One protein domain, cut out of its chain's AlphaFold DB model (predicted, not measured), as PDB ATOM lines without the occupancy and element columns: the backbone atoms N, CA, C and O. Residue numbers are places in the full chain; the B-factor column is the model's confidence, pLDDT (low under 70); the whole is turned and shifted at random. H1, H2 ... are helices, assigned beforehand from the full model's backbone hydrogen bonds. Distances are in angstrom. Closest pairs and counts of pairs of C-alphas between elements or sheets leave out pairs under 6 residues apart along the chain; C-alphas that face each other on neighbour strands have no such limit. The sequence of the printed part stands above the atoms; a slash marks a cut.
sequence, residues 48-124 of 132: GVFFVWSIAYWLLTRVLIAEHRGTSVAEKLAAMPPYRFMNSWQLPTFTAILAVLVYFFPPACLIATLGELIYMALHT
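What this domain is: This is residues 48 to 124 of the 132 residues of an uncharacterized protein of Lactobacillus similis DSM 23365 = JCM 2765 (UniProt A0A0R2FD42). Two long helices, H1 and H4, run opposite ways along the longest axis and overlap only in part, near Phe 51 and Thr 95; H2 and H3 fold back over H1, while H5 folds back from the far end of H4 to make a V, its residues 114 to 123 sticking out with Thr 124. The printed part has 77 residues with five named helices, H1 to H5 in order, and no named strand: all helix. It is loose, with a radius of gyration of the C-alphas of 14.6 A, and elongated, spanning 47 by 24 by 18 A.

Where its parts are: H1, residues 48 to 67, begins at C-alpha 48 (6.502, 38.966, -14.346) and is 28.8 A long from first to last C-alpha. H2 is residues 72 to 79 and H3 residues 81 to 86. H4, residues 90 to 104, is 21.5 A long. H5, residues 108 to 123, is 22.4 A long and ends at C-alpha 123 (3.147, 13.602, -12.431).

How they stand to each other: H1 and H2 form a helical hairpin; they touch, with residues 61 to 66 alone of H1, closest at the C-alphas of Ile 65 and Ala 74, 4.6 A apart, at a shallow tilt of 26 degrees. H1 touches H3 with residues 54 to 61 alone, closest at the C-alphas of Trp 58 and Met 86, 6.1 A apart, at a steep tilt of 66 degrees. H1 and H4 are close but not clearly touching, at 6 degrees, opposite ways; their closest C-alphas, Phe 51 and Thr 95, are 7.3 A apart. H4 and H5 form a second hairpin at a steep tilt of 42 degrees, closest at the C-alphas of Val 102 and Ala 108, 5.5 A apart. H5 is apart from H1, H2 and H3. Every O i to N i+4 pair is within hydrogen-bond range in H1, H2, H3 and H5; in H4, 9 of 11 are.

The domain as a whole: The C-alphas farthest apart, Gly 70 and Phe 104, are 47.3 A apart. The printed part has no cut, and its four links are tight. No printed residue is under 70 in pLDDT.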
ATOM      1  N   GLY A  48       5.297  38.505 -13.656       97.06
ATOM      2  CA  GLY A  48       6.502  38.966 -14.346       97.06
ATOM      3  C   GLY A  48       7.735  38.131 -14.003       97.06
ATOM      4  O   GLY A  48       8.459  37.706 -14.906       97.06
ATOM      5  N   VAL A  49       7.952  37.832 -12.719       97.25
ATOM      6  CA  VAL A  49       9.058  36.972 -12.269       97.25
ATOM      7  C   VAL A  49       8.923  35.560 -12.850       97.25
ATOM      8  O   VAL A  49       9.895  35.042 -13.405       97.25
ATOM      9  N   PHE A  50       7.728  34.962 -12.813       94.69
ATOM     10  CA  PHE A  50       7.471  33.644 -13.413       94.69
ATOM     11  C   PHE A  50       7.699  33.624 -14.927       94.69
ATOM     12  O   PHE A  50       8.258  32.663 -15.466       94.69
ATOM     13  N   PHE A  51       7.315  34.691 -15.626       95.00
ATOM     14  CA  PHE A  51       7.543  34.822 -17.061       95.00
ATOM     15  C   PHE A  51       9.039  34.905 -17.396       95.00
ATOM     16  O   PHE A  51       9.522  34.171 -18.262       95.00
ATOM     17  N   VAL A  52       9.801  35.729 -16.669       96.19
ATOM     18  CA  VAL A  52      11.264  35.832 -16.829       96.19
ATOM     19  C   VAL A  52      11.943  34.498 -16.515       96.19
ATOM     20  O   VAL A  52      12.810  34.057 -17.273       96.19
ATOM     21  N   TRP A  53      11.525  33.821 -15.444       96.00
ATOM     22  CA  TRP A  53      12.025  32.496 -15.079       96.00
ATOM     23  C   TRP A  53      11.757  31.451 -16.174       96.00
ATOM     24  O   TRP A  53      12.664  30.701 -16.543       96.00
ATOM     25  N   SER A  54      10.559  31.465 -16.768       94.25
ATOM     26  CA  SER A  54      10.182  30.580 -17.881       94.25
ATOM     27  C   SER A  54      11.037  30.829 -19.126       94.25
ATOM     28  O   SER A  54      11.557  29.888 -19.729       94.25
ATOM     29  N   ILE A  55      11.257  32.098 -19.491       94.88
ATOM     30  CA  ILE A  55      12.146  32.464 -20.606       94.88
ATOM     31  C   ILE A  55      13.574  31.988 -20.333       94.88
ATOM     32  O   ILE A  55      14.215  31.425 -21.221       94.88
ATOM     33  N   ALA A  56      14.081  32.190 -19.115       96.00
ATOM     34  CA  ALA A  56      15.429  31.776 -18.753       96.00
ATOM     35  C   ALA A  56      15.597  30.245 -18.816       96.00
ATOM     36  O   ALA A  56      16.593  29.768 -19.363       96.00
ATOM     37  N   TYR A  57      14.604  29.472 -18.355       94.94
ATOM     38  CA  TYR A  57      14.597  28.010 -18.487       94.94
ATOM     39  C   TYR A  57      14.576  27.571 -19.956       94.94
ATOM     40  O   TYR A  57      15.332  26.683 -20.367       94.94
ATOM     41  N   TRP A  58      13.729  28.204 -20.769       95.31
ATOM     42  CA  TRP A  58      13.640  27.927 -22.199       95.31
ATOM     43  C   TRP A  58      14.970  28.201 -22.908       95.31
ATOM     44  O   TRP A  58      15.458  27.345 -23.648       95.31
ATOM     45  N   LEU A  59      15.611  29.343 -22.636       95.88
ATOM     46  CA  LEU A  59      16.934  29.680 -23.170       95.88
ATOM     47  C   LEU A  59      17.995  28.659 -22.748       95.88
ATOM     48  O   LEU A  59      18.772  28.203 -23.589       95.88
ATOM     49  N   LEU A  60      18.013  28.275 -21.472       96.12
ATOM     50  CA  LEU A  60      18.952  27.291 -20.935       96.12
ATOM     51  C   LEU A  60      18.806  25.937 -21.631       96.12
ATOM     52  O   LEU A  60      19.790  25.380 -22.125       96.12
ATOM     53  N   THR A  61      17.571  25.453 -21.758       94.50
ATOM     54  CA  THR A  61      17.280  24.186 -22.435       94.50
ATOM     55  C   THR A  61      17.636  24.254 -23.921       94.50
ATOM     56  O   THR A  61      18.237  23.320 -24.450       94.50
ATOM     57  N   ARG A  62      17.369  25.379 -24.603       94.88
ATOM     58  CA  ARG A  62      17.769  25.585 -26.009       94.88
ATOM     59  C   ARG A  62      19.273  25.528 -26.211       94.88
ATOM     60  O   ARG A  62      19.727  24.944 -27.195       94.88
ATOM     61  N   VAL A  63      20.044  26.145 -25.317       94.81
ATOM     62  CA  VAL A  63      21.508  26.095 -25.388       94.81
ATOM     63  C   VAL A  63      21.991  24.668 -25.152       94.81
ATOM     64  O   VAL A  63      22.801  24.184 -25.933       94.81
ATOM     65  N   LEU A  64      21.441  23.951 -24.171       94.12
ATOM     66  CA  LEU A  64      21.785  22.545 -23.937       94.12
ATOM     67  C   LEU A  64      21.467  21.643 -25.140       94.12
ATOM     68  O   LEU A  64      22.312  20.834 -25.519       94.12
ATOM     69  N   ILE A  65      20.308  21.819 -25.783       94.44
ATOM     70  CA  ILE A  65      19.952  21.109 -27.025       94.44
ATOM     71  C   ILE A  65      20.955  21.434 -28.139       94.44
ATOM     72  O   ILE A  65      21.376  20.542 -28.872       94.44
ATOM     73  N   ALA A  66      21.359  22.701 -28.271       93.69
ATOM     74  CA  ALA A  66      22.325  23.121 -29.281       93.69
ATOM     75  C   ALA A  66      23.718  22.498 -29.069       93.69
ATOM     76  O   ALA A  66      24.359  22.116 -30.046       93.69
ATOM     77  N   GLU A  67      24.161  22.361 -27.818       92.62
ATOM     78  CA  GLU A  67      25.454  21.758 -27.457       92.62
ATOM     79  C   GLU A  67      25.494  20.234 -27.666       92.62
ATOM     80  O   GLU A  67      26.574  19.665 -27.825       92.62
ATOM     81  N   HIS A  68      24.330  19.576 -27.700       92.69
ATOM     82  CA  HIS A  68      24.187  18.123 -27.860       92.69
ATOM     83  C   HIS A  68      23.559  17.723 -29.207       92.69
ATOM     84  O   HIS A  68      23.017  16.623 -29.338       92.69
ATOM     85  N   ARG A  69      23.589  18.602 -30.218       90.88
ATOM     86  CA  ARG A  69      22.985  18.336 -31.538       90.88
ATOM     87  C   ARG A  69      23.458  17.007 -32.132       90.88
ATOM     88  O   ARG A  69      24.648  16.711 -32.120       90.88
ATOM     89  N   GLY A  70      22.518  16.242 -32.687       88.62
ATOM     90  CA  GLY A  70      22.795  14.942 -33.310       88.62
ATOM     91  C   GLY A  70      22.973  13.785 -32.322       88.62
ATOM     92  O   GLY A  70      23.361  12.699 -32.736       88.62
ATOM     93  N   THR A  71      22.696  13.998 -31.033       91.50
ATOM     94  CA  THR A  71      22.722  12.945 -30.008       91.50
ATOM     95  C   THR A  71      21.321  12.675 -29.460       91.50
ATOM     96  O   THR A  71      20.459  13.558 -29.470       91.50
ATOM     97  N   SER A  72      21.115  11.486 -28.885       89.38
ATOM     98  CA  SER A  72      19.868  11.125 -28.192       89.38
ATOM     99  C   SER A  72      19.562  12.036 -26.994       89.38
ATOM    100  O   SER A  72      18.405  12.184 -26.601       89.38
ATOM    101  N   VAL A  73      20.576  12.704 -26.429       88.31
ATOM    102  CA  VAL A  73      20.417  13.696 -25.355       88.31
ATOM    103  C   VAL A  73      19.619  14.906 -25.843       88.31
ATOM    104  O   VAL A  73      18.706  15.350 -25.150       88.31
ATOM    105  N   ALA A  74      19.908  15.424 -27.041       90.62
ATOM    106  CA  ALA A  74      19.172  16.563 -27.594       90.62
ATOM    107  C   ALA A  74      17.696  16.230 -27.851       90.62
ATOM    108  O   ALA A  74      16.830  17.058 -27.571       90.62
ATOM    109  N   GLU A  75      17.404  15.020 -28.329       90.62
ATOM    110  CA  GLU A  75      16.032  14.545 -28.545       90.62
ATOM    111  C   GLU A  75      15.268  14.420 -27.224       90.62
ATOM    112  O   GLU A  75      14.161  14.945 -27.100       90.62
ATOM    113  N   LYS A  76      15.892  13.821 -26.199       89.69
ATOM    114  CA  LYS A  76      15.314  13.730 -24.849       89.69
ATOM    115  C   LYS A  76      15.032  15.109 -24.258       89.69
ATOM    116  O   LYS A  76      13.947  15.333 -23.726       89.69
ATOM    117  N   LEU A  77      15.974  16.048 -24.380       90.38
ATOM    118  CA  LEU A  77      15.799  17.420 -23.899       90.38
ATOM    119  C   LEU A  77      14.664  18.148 -24.636       90.38
ATOM    120  O   LEU A  77      13.861  18.829 -24.001       90.38
ATOM    121  N   ALA A  78      14.565  17.981 -25.957       91.38
ATOM    122  CA  ALA A  78      13.502  18.581 -26.763       91.38
ATOM    123  C   ALA A  78      12.116  17.971 -26.481       91.38
ATOM    124  O   ALA A  78      11.101  18.653 -26.636       91.38
ATOM    125  N   ALA A  79      12.066  16.707 -26.055       90.31
ATOM    126  CA  ALA A  79      10.833  16.007 -25.714       90.31
ATOM    127  C   ALA A  79      10.294  16.338 -24.310       90.31
ATOM    128  O   ALA A  79       9.127  16.048 -24.040       90.31
ATOM    129  N   MET A  80      11.096  16.960 -23.432       88.50
ATOM    130  CA  MET A  80      10.685  17.279 -22.059       88.50
ATOM    131  C   MET A  80       9.408  18.144 -22.044       88.50
ATOM    132  O   MET A  80       9.396  19.212 -22.669       88.50
ATOM    133  N   PRO A  81       8.351  17.752 -21.302       87.38
ATOM    134  CA  PRO A  81       7.091  18.497 -21.270       87.38
ATOM    135  C   PRO A  81       7.237  19.986 -20.907       87.38
ATOM    136  O   PRO A  81       6.683  20.805 -21.644       87.38
ATOM    137  N   PRO A  82       8.033  20.381 -19.883       87.88
ATOM    138  CA  PRO A  82       8.221  21.797 -19.553       87.88
ATOM    139  C   PRO A  82       8.819  22.601 -20.712       87.88
ATOM    140  O   PRO A  82       8.361  23.696 -21.024       87.88
ATOM    141  N   TYR A  83       9.803  22.032 -21.417       90.69
ATOM    142  CA  TYR A  83      10.420  22.692 -22.563       90.69
ATOM    143  C   TYR A  83       9.447  22.843 -23.735       90.69
ATOM    144  O   TYR A  83       9.392  23.906 -24.349       90.69
ATOM    145  N   ARG A  84       8.653  21.808 -24.036       90.94
ATOM    146  CA  ARG A  84       7.646  21.862 -25.108       90.94
ATOM    147  C   ARG A  84       6.574  22.909 -24.833       90.94
ATOM    148  O   ARG A  84       6.232  23.653 -25.748       90.94
ATOM    149  N   PHE A  85       6.094  22.984 -23.593       88.94
ATOM    150  CA  PHE A  85       5.150  24.013 -23.163       88.94
ATOM    151  C   PHE A  85       5.738  25.412 -23.383       88.94
ATOM    152  O   PHE A  85       5.150  26.227 -24.096       88.94
ATOM    153  N   MET A  86       6.950  25.652 -22.873       89.75
ATOM    154  CA  MET A  86       7.628  26.947 -22.987       89.75
ATOM    155  C   MET A  86       8.029  27.312 -24.424       89.75
ATOM    156  O   MET A  86       8.088  28.487 -24.765       89.75
ATOM    157  N   ASN A  87       8.293  26.326 -25.283       91.25
ATOM    158  CA  ASN A  87       8.647  26.524 -26.692       91.25
ATOM    159  C   ASN A  87       7.419  26.640 -27.620       91.25
ATOM    160  O   ASN A  87       7.568  26.624 -28.841       91.25
ATOM    161  N   SER A  88       6.207  26.720 -27.072       91.62
ATOM    162  CA  SER A  88       4.963  26.798 -27.840       91.62
ATOM    163  C   SER A  88       4.227  28.121 -27.610       91.62
ATOM    164  O   SER A  88       4.502  28.847 -26.656       91.62
ATOM    165  N   TRP A  89       3.220  28.404 -28.443       89.25
ATOM    166  CA  TRP A  89       2.300  29.531 -28.234       89.25
ATOM    167  C   TRP A  89       1.471  29.423 -26.946       89.25
ATOM    168  O   TRP A  89       0.822  30.395 -26.559       89.25
ATOM    169  N   GLN A  90       1.502  28.276 -26.261       89.56
ATOM    170  CA  GLN A  90       0.781  28.083 -25.007       89.56
ATOM    171  C   GLN A  90       1.322  28.991 -23.904       89.56
ATOM    172  O   GLN A  90       0.513  29.588 -23.210       89.56
ATOM    173  N   LEU A  91       2.645  29.168 -23.787       90.44
ATOM    174  CA  LEU A  91       3.240  30.028 -22.759       90.44
ATOM    175  C   LEU A  91       2.741  31.485 -22.842       90.44
ATOM    176  O   LEU A  91       2.122  31.938 -21.882       90.44
ATOM    177  N   PRO A  92       2.932  32.229 -23.954       92.00
ATOM    178  CA  PRO A  92       2.470  33.615 -24.027       92.00
ATOM    179  C   PRO A  92       0.945  33.730 -23.931       92.00
ATOM    180  O   PRO A  92       0.451  34.687 -23.344       92.00
ATOM    181  N   THR A  93       0.195  32.750 -24.448       93.62
ATOM    182  CA  THR A  93      -1.272  32.732 -24.325       93.62
ATOM    183  C   THR A  93      -1.698  32.551 -22.868       93.62
ATOM    184  O   THR A  93      -2.534  33.302 -22.375       93.62
ATOM    185  N   PHE A  94      -1.096  31.600 -22.155       93.38
ATOM    186  CA  PHE A  94      -1.349  31.342 -20.739       93.38
ATOM    187  C   PHE A  94      -0.982  32.553 -19.877       93.38
ATOM    188  O   PHE A  94      -1.790  32.994 -19.064       93.38
ATOM    189  N   THR A  95       0.189  33.152 -20.109       94.19
ATOM    190  CA  THR A  95       0.616  34.376 -19.419       94.19
ATOM    191  C   THR A  95      -0.328  35.549 -19.696       94.19
ATOM    192  O   THR A  95      -0.669  36.273 -18.767       94.19
ATOM    193  N   ALA A  96      -0.801  35.726 -20.935       96.25
ATOM    194  CA  ALA A  96      -1.760  36.779 -21.274       96.25
ATOM    195  C   ALA A  96      -3.128  36.560 -20.609       96.25
ATOM    196  O   ALA A  96      -3.706  37.505 -20.075       96.25
ATOM    197  N   ILE A  97      -3.628  35.319 -20.595       96.69
ATOM    198  CA  ILE A  97      -4.873  34.962 -19.901       96.69
ATOM    199  C   ILE A  97      -4.745  35.259 -18.407       96.69
ATOM    200  O   ILE A  97      -5.618  35.922 -17.850       96.69
ATOM    201  N   LEU A  98      -3.651  34.832 -17.768       96.12
ATOM    202  CA  LEU A  98      -3.405  35.131 -16.359       96.12
ATOM    203  C   LEU A  98      -3.320  36.636 -16.107       96.12
ATOM    204  O   LEU A  98      -3.977  37.116 -15.192       96.12
ATOM    205  N   ALA A  99      -2.610  37.396 -16.942       96.69
ATOM    206  CA  ALA A  99      -2.529  38.850 -16.801       96.69
ATOM    207  C   ALA A  99      -3.919  39.511 -16.814       96.69
ATOM    208  O   ALA A  99      -4.197  40.384 -15.996       96.69
ATOM    209  N   VAL A 100      -4.816  39.070 -17.701       97.50
ATOM    210  CA  VAL A 100      -6.202  39.561 -17.733       97.50
ATOM    211  C   VAL A 100      -6.970  39.130 -16.481       97.50
ATOM    212  O   VAL A 100      -7.680  39.946 -15.899       97.50
ATOM    213  N   LEU A 101      -6.823  37.881 -16.035       96.62
ATOM    214  CA  LEU A 101      -7.510  37.375 -14.842       96.62
ATOM    215  C   LEU A 101      -7.099  38.121 -13.569       96.62
ATOM    216  O   LEU A 101      -7.979  38.475 -12.792       96.62
ATOM    217  N   VAL A 102      -5.814  38.442 -13.399       96.25
ATOM    218  CA  VAL A 102      -5.296  39.213 -12.251       96.25
ATOM    219  C   VAL A 102      -5.985  40.570 -12.107       96.25
ATOM    220  O   VAL A 102      -6.225  41.041 -10.996       96.25
ATOM    221  N   TYR A 103      -6.364  41.205 -13.219       95.44
ATOM    222  CA  TYR A 103      -7.095  42.470 -13.173       95.44
ATOM    223  C   TYR A 103      -8.446  42.350 -12.440       95.44
ATOM    224  O   TYR A 103      -8.823  43.251 -11.682       95.44
ATOM    225  N   PHE A 104      -9.163  41.242 -12.656       96.38
ATOM    226  CA  PHE A 104     -10.483  40.981 -12.073       96.38
ATOM    227  C   PHE A 104     -10.411  40.254 -10.729       96.38
ATOM    228  O   PHE A 104     -11.224  40.516  -9.846       96.38
ATOM    229  N   PHE A 105      -9.447  39.352 -10.578       95.56
ATOM    230  CA  PHE A 105      -9.270  38.488  -9.422       95.56
ATOM    231  C   PHE A 105      -7.770  38.376  -9.107       95.56
ATOM    232  O   PHE A 105      -7.090  37.523  -9.680       95.56
ATOM    233  N   PRO A 106      -7.237  39.251  -8.232       93.12
ATOM    234  CA  PRO A 106      -5.804  39.339  -7.977       93.12
ATOM    235  C   PRO A 106      -5.129  38.021  -7.575       93.12
ATOM    236  O   PRO A 106      -4.090  37.760  -8.151       93.12
ATOM    237  N   PRO A 107      -5.703  37.118  -6.755       94.81
ATOM    238  CA  PRO A 107      -5.045  35.848  -6.399       94.81
ATOM    239  C   PRO A 107      -4.909  34.807  -7.533       94.81
ATOM    240  O   PRO A 107      -4.600  33.642  -7.268       94.81
ATOM    241  N   ALA A 108      -5.233  35.150  -8.783       95.31
ATOM    242  CA  ALA A 108      -5.317  34.197  -9.888       95.31
ATOM    243  C   ALA A 108      -3.995  33.468 -10.180       95.31
ATOM    244  O   ALA A 108      -4.024  32.268 -10.469       95.31
ATOM    245  N   CYS A 109      -2.848  34.151 -10.125       93.50
ATOM    246  CA  CYS A 109      -1.558  33.521 -10.402       93.50
ATOM    247  C   CYS A 109      -1.141  32.592  -9.266       93.50
ATOM    248  O   CYS A 109      -0.698  31.488  -9.561       93.50
ATOM    249  N   LEU A 110      -1.336  32.972  -8.002       93.94
ATOM    250  CA  LEU A 110      -1.066  32.095  -6.855       93.94
ATOM    251  C   LEU A 110      -1.902  30.806  -6.892       93.94
ATOM    252  O   LEU A 110      -1.394  29.724  -6.600       93.94
ATOM    253  N   ILE A 111      -3.177  30.888  -7.286       95.50
ATOM    254  CA  ILE A 111      -4.011  29.686  -7.459       95.50
ATOM    255  C   ILE A 111      -3.509  28.838  -8.632       95.50
ATOM    256  O   ILE A 111      -3.454  27.611  -8.525       95.50
ATOM    257  N   ALA A 112      -3.127  29.470  -9.742       94.25
ATOM    258  CA  ALA A 112      -2.593  28.761 -10.897       94.25
ATOM    259  C   ALA A 112      -1.279  28.035 -10.566       94.25
ATOM    260  O   ALA A 112      -1.130  26.868 -10.934       94.25
ATOM    261  N   THR A 113      -0.362  28.675  -9.832       92.50
ATOM    262  CA  THR A 113       0.903  28.053  -9.413       92.50
ATOM    263  C   THR A 113       0.683  26.961  -8.376       92.50
ATOM    264  O   THR A 113       1.333  25.923  -8.448       92.50
ATOM    265  N   LEU A 114      -0.285  27.106  -7.466       94.31
ATOM    266  CA  LEU A 114      -0.687  26.009  -6.580       94.31
ATOM    267  C   LEU A 114      -1.190  24.795  -7.377       94.31
ATOM    268  O   LEU A 114      -0.795  23.662  -7.100       94.31
ATOM    269  N   GLY A 115      -2.029  25.025  -8.391       94.38
ATOM    270  CA  GLY A 115      -2.499  23.974  -9.293       94.38
ATOM    271  C   GLY A 115      -1.361  23.305 -10.068       94.38
ATOM    272  O   GLY A 115      -1.328  22.078 -10.171       94.38
ATOM    273  N   GLU A 116      -0.399  24.088 -10.558       89.75
ATOM    274  CA  GLU A 116       0.816  23.587 -11.210       89.75
ATOM    275  C   GLU A 116       1.647  22.711 -10.263       89.75
ATOM    276  O   GLU A 116       2.036  21.608 -10.643       89.75
ATOM    277  N   LEU A 117       1.874  23.154  -9.023       90.62
ATOM    278  CA  LEU A 117       2.630  22.395  -8.023       90.62
ATOM    279  C   LEU A 117       1.958  21.061  -7.692       90.62
ATOM    280  O   LEU A 117       2.638  20.040  -7.608       90.62
ATOM    281  N   ILE A 118       0.629  21.045  -7.552       93.44
ATOM    282  CA  ILE A 118      -0.135  19.806  -7.345       93.44
ATOM    283  C   ILE A 118      -0.013  18.895  -8.568       93.44
ATOM    284  O   ILE A 118       0.254  17.704  -8.425       93.44
ATOM    285  N   TYR A 119      -0.173  19.442  -9.776       90.31
ATOM    286  CA  TYR A 119      -0.018  18.676 -11.010       90.31
ATOM    287  C   TYR A 119       1.374  18.044 -11.103       90.31
ATOM    288  O   TYR A 119       1.474  16.847 -11.378       90.31
ATOM    289  N   MET A 120       2.427  18.818 -10.827       86.56
ATOM    290  CA  MET A 120       3.804  18.329 -10.798       86.56
ATOM    291  C   MET A 120       3.975  17.233  -9.754       86.56
ATOM    292  O   MET A 120       4.424  16.155 -10.114       86.56
ATOM    293  N   ALA A 121       3.542  17.452  -8.510       86.19
ATOM    294  CA  ALA A 121       3.659  16.464  -7.437       86.19
ATOM    295  C   ALA A 121       3.028  15.105  -7.797       86.19
ATOM    296  O   ALA A 121       3.536  14.066  -7.386       86.19
ATOM    297  N   LEU A 122       1.950  15.105  -8.588       88.19
ATOM    298  CA  LEU A 122       1.272  13.889  -9.045       88.19
ATOM    299  C   LEU A 122       1.889  13.262 -10.309       88.19
ATOM    300  O   LEU A 122       1.688  12.073 -10.545       88.19
ATOM    301  N   HIS A 123       2.610  14.035 -11.129       81.75
ATOM    302  CA  HIS A 123       3.147  13.602 -12.431       81.75
ATOM    303  C   HIS A 123       4.683  13.558 -12.492       81.75
ATOM    304  O   HIS A 123       5.246  13.364 -13.573       81.75
ATOM    305  N   THR A 124       5.378  13.732 -11.366       75.12
ATOM    306  CA  THR A 124       6.836  13.592 -11.275       75.12
ATOM    307  C   THR A 124       7.261  12.193 -11.734       75.12
ATOM    308  O   THR A 124       6.849  11.179 -11.173       75.12
TER     309      THR A 124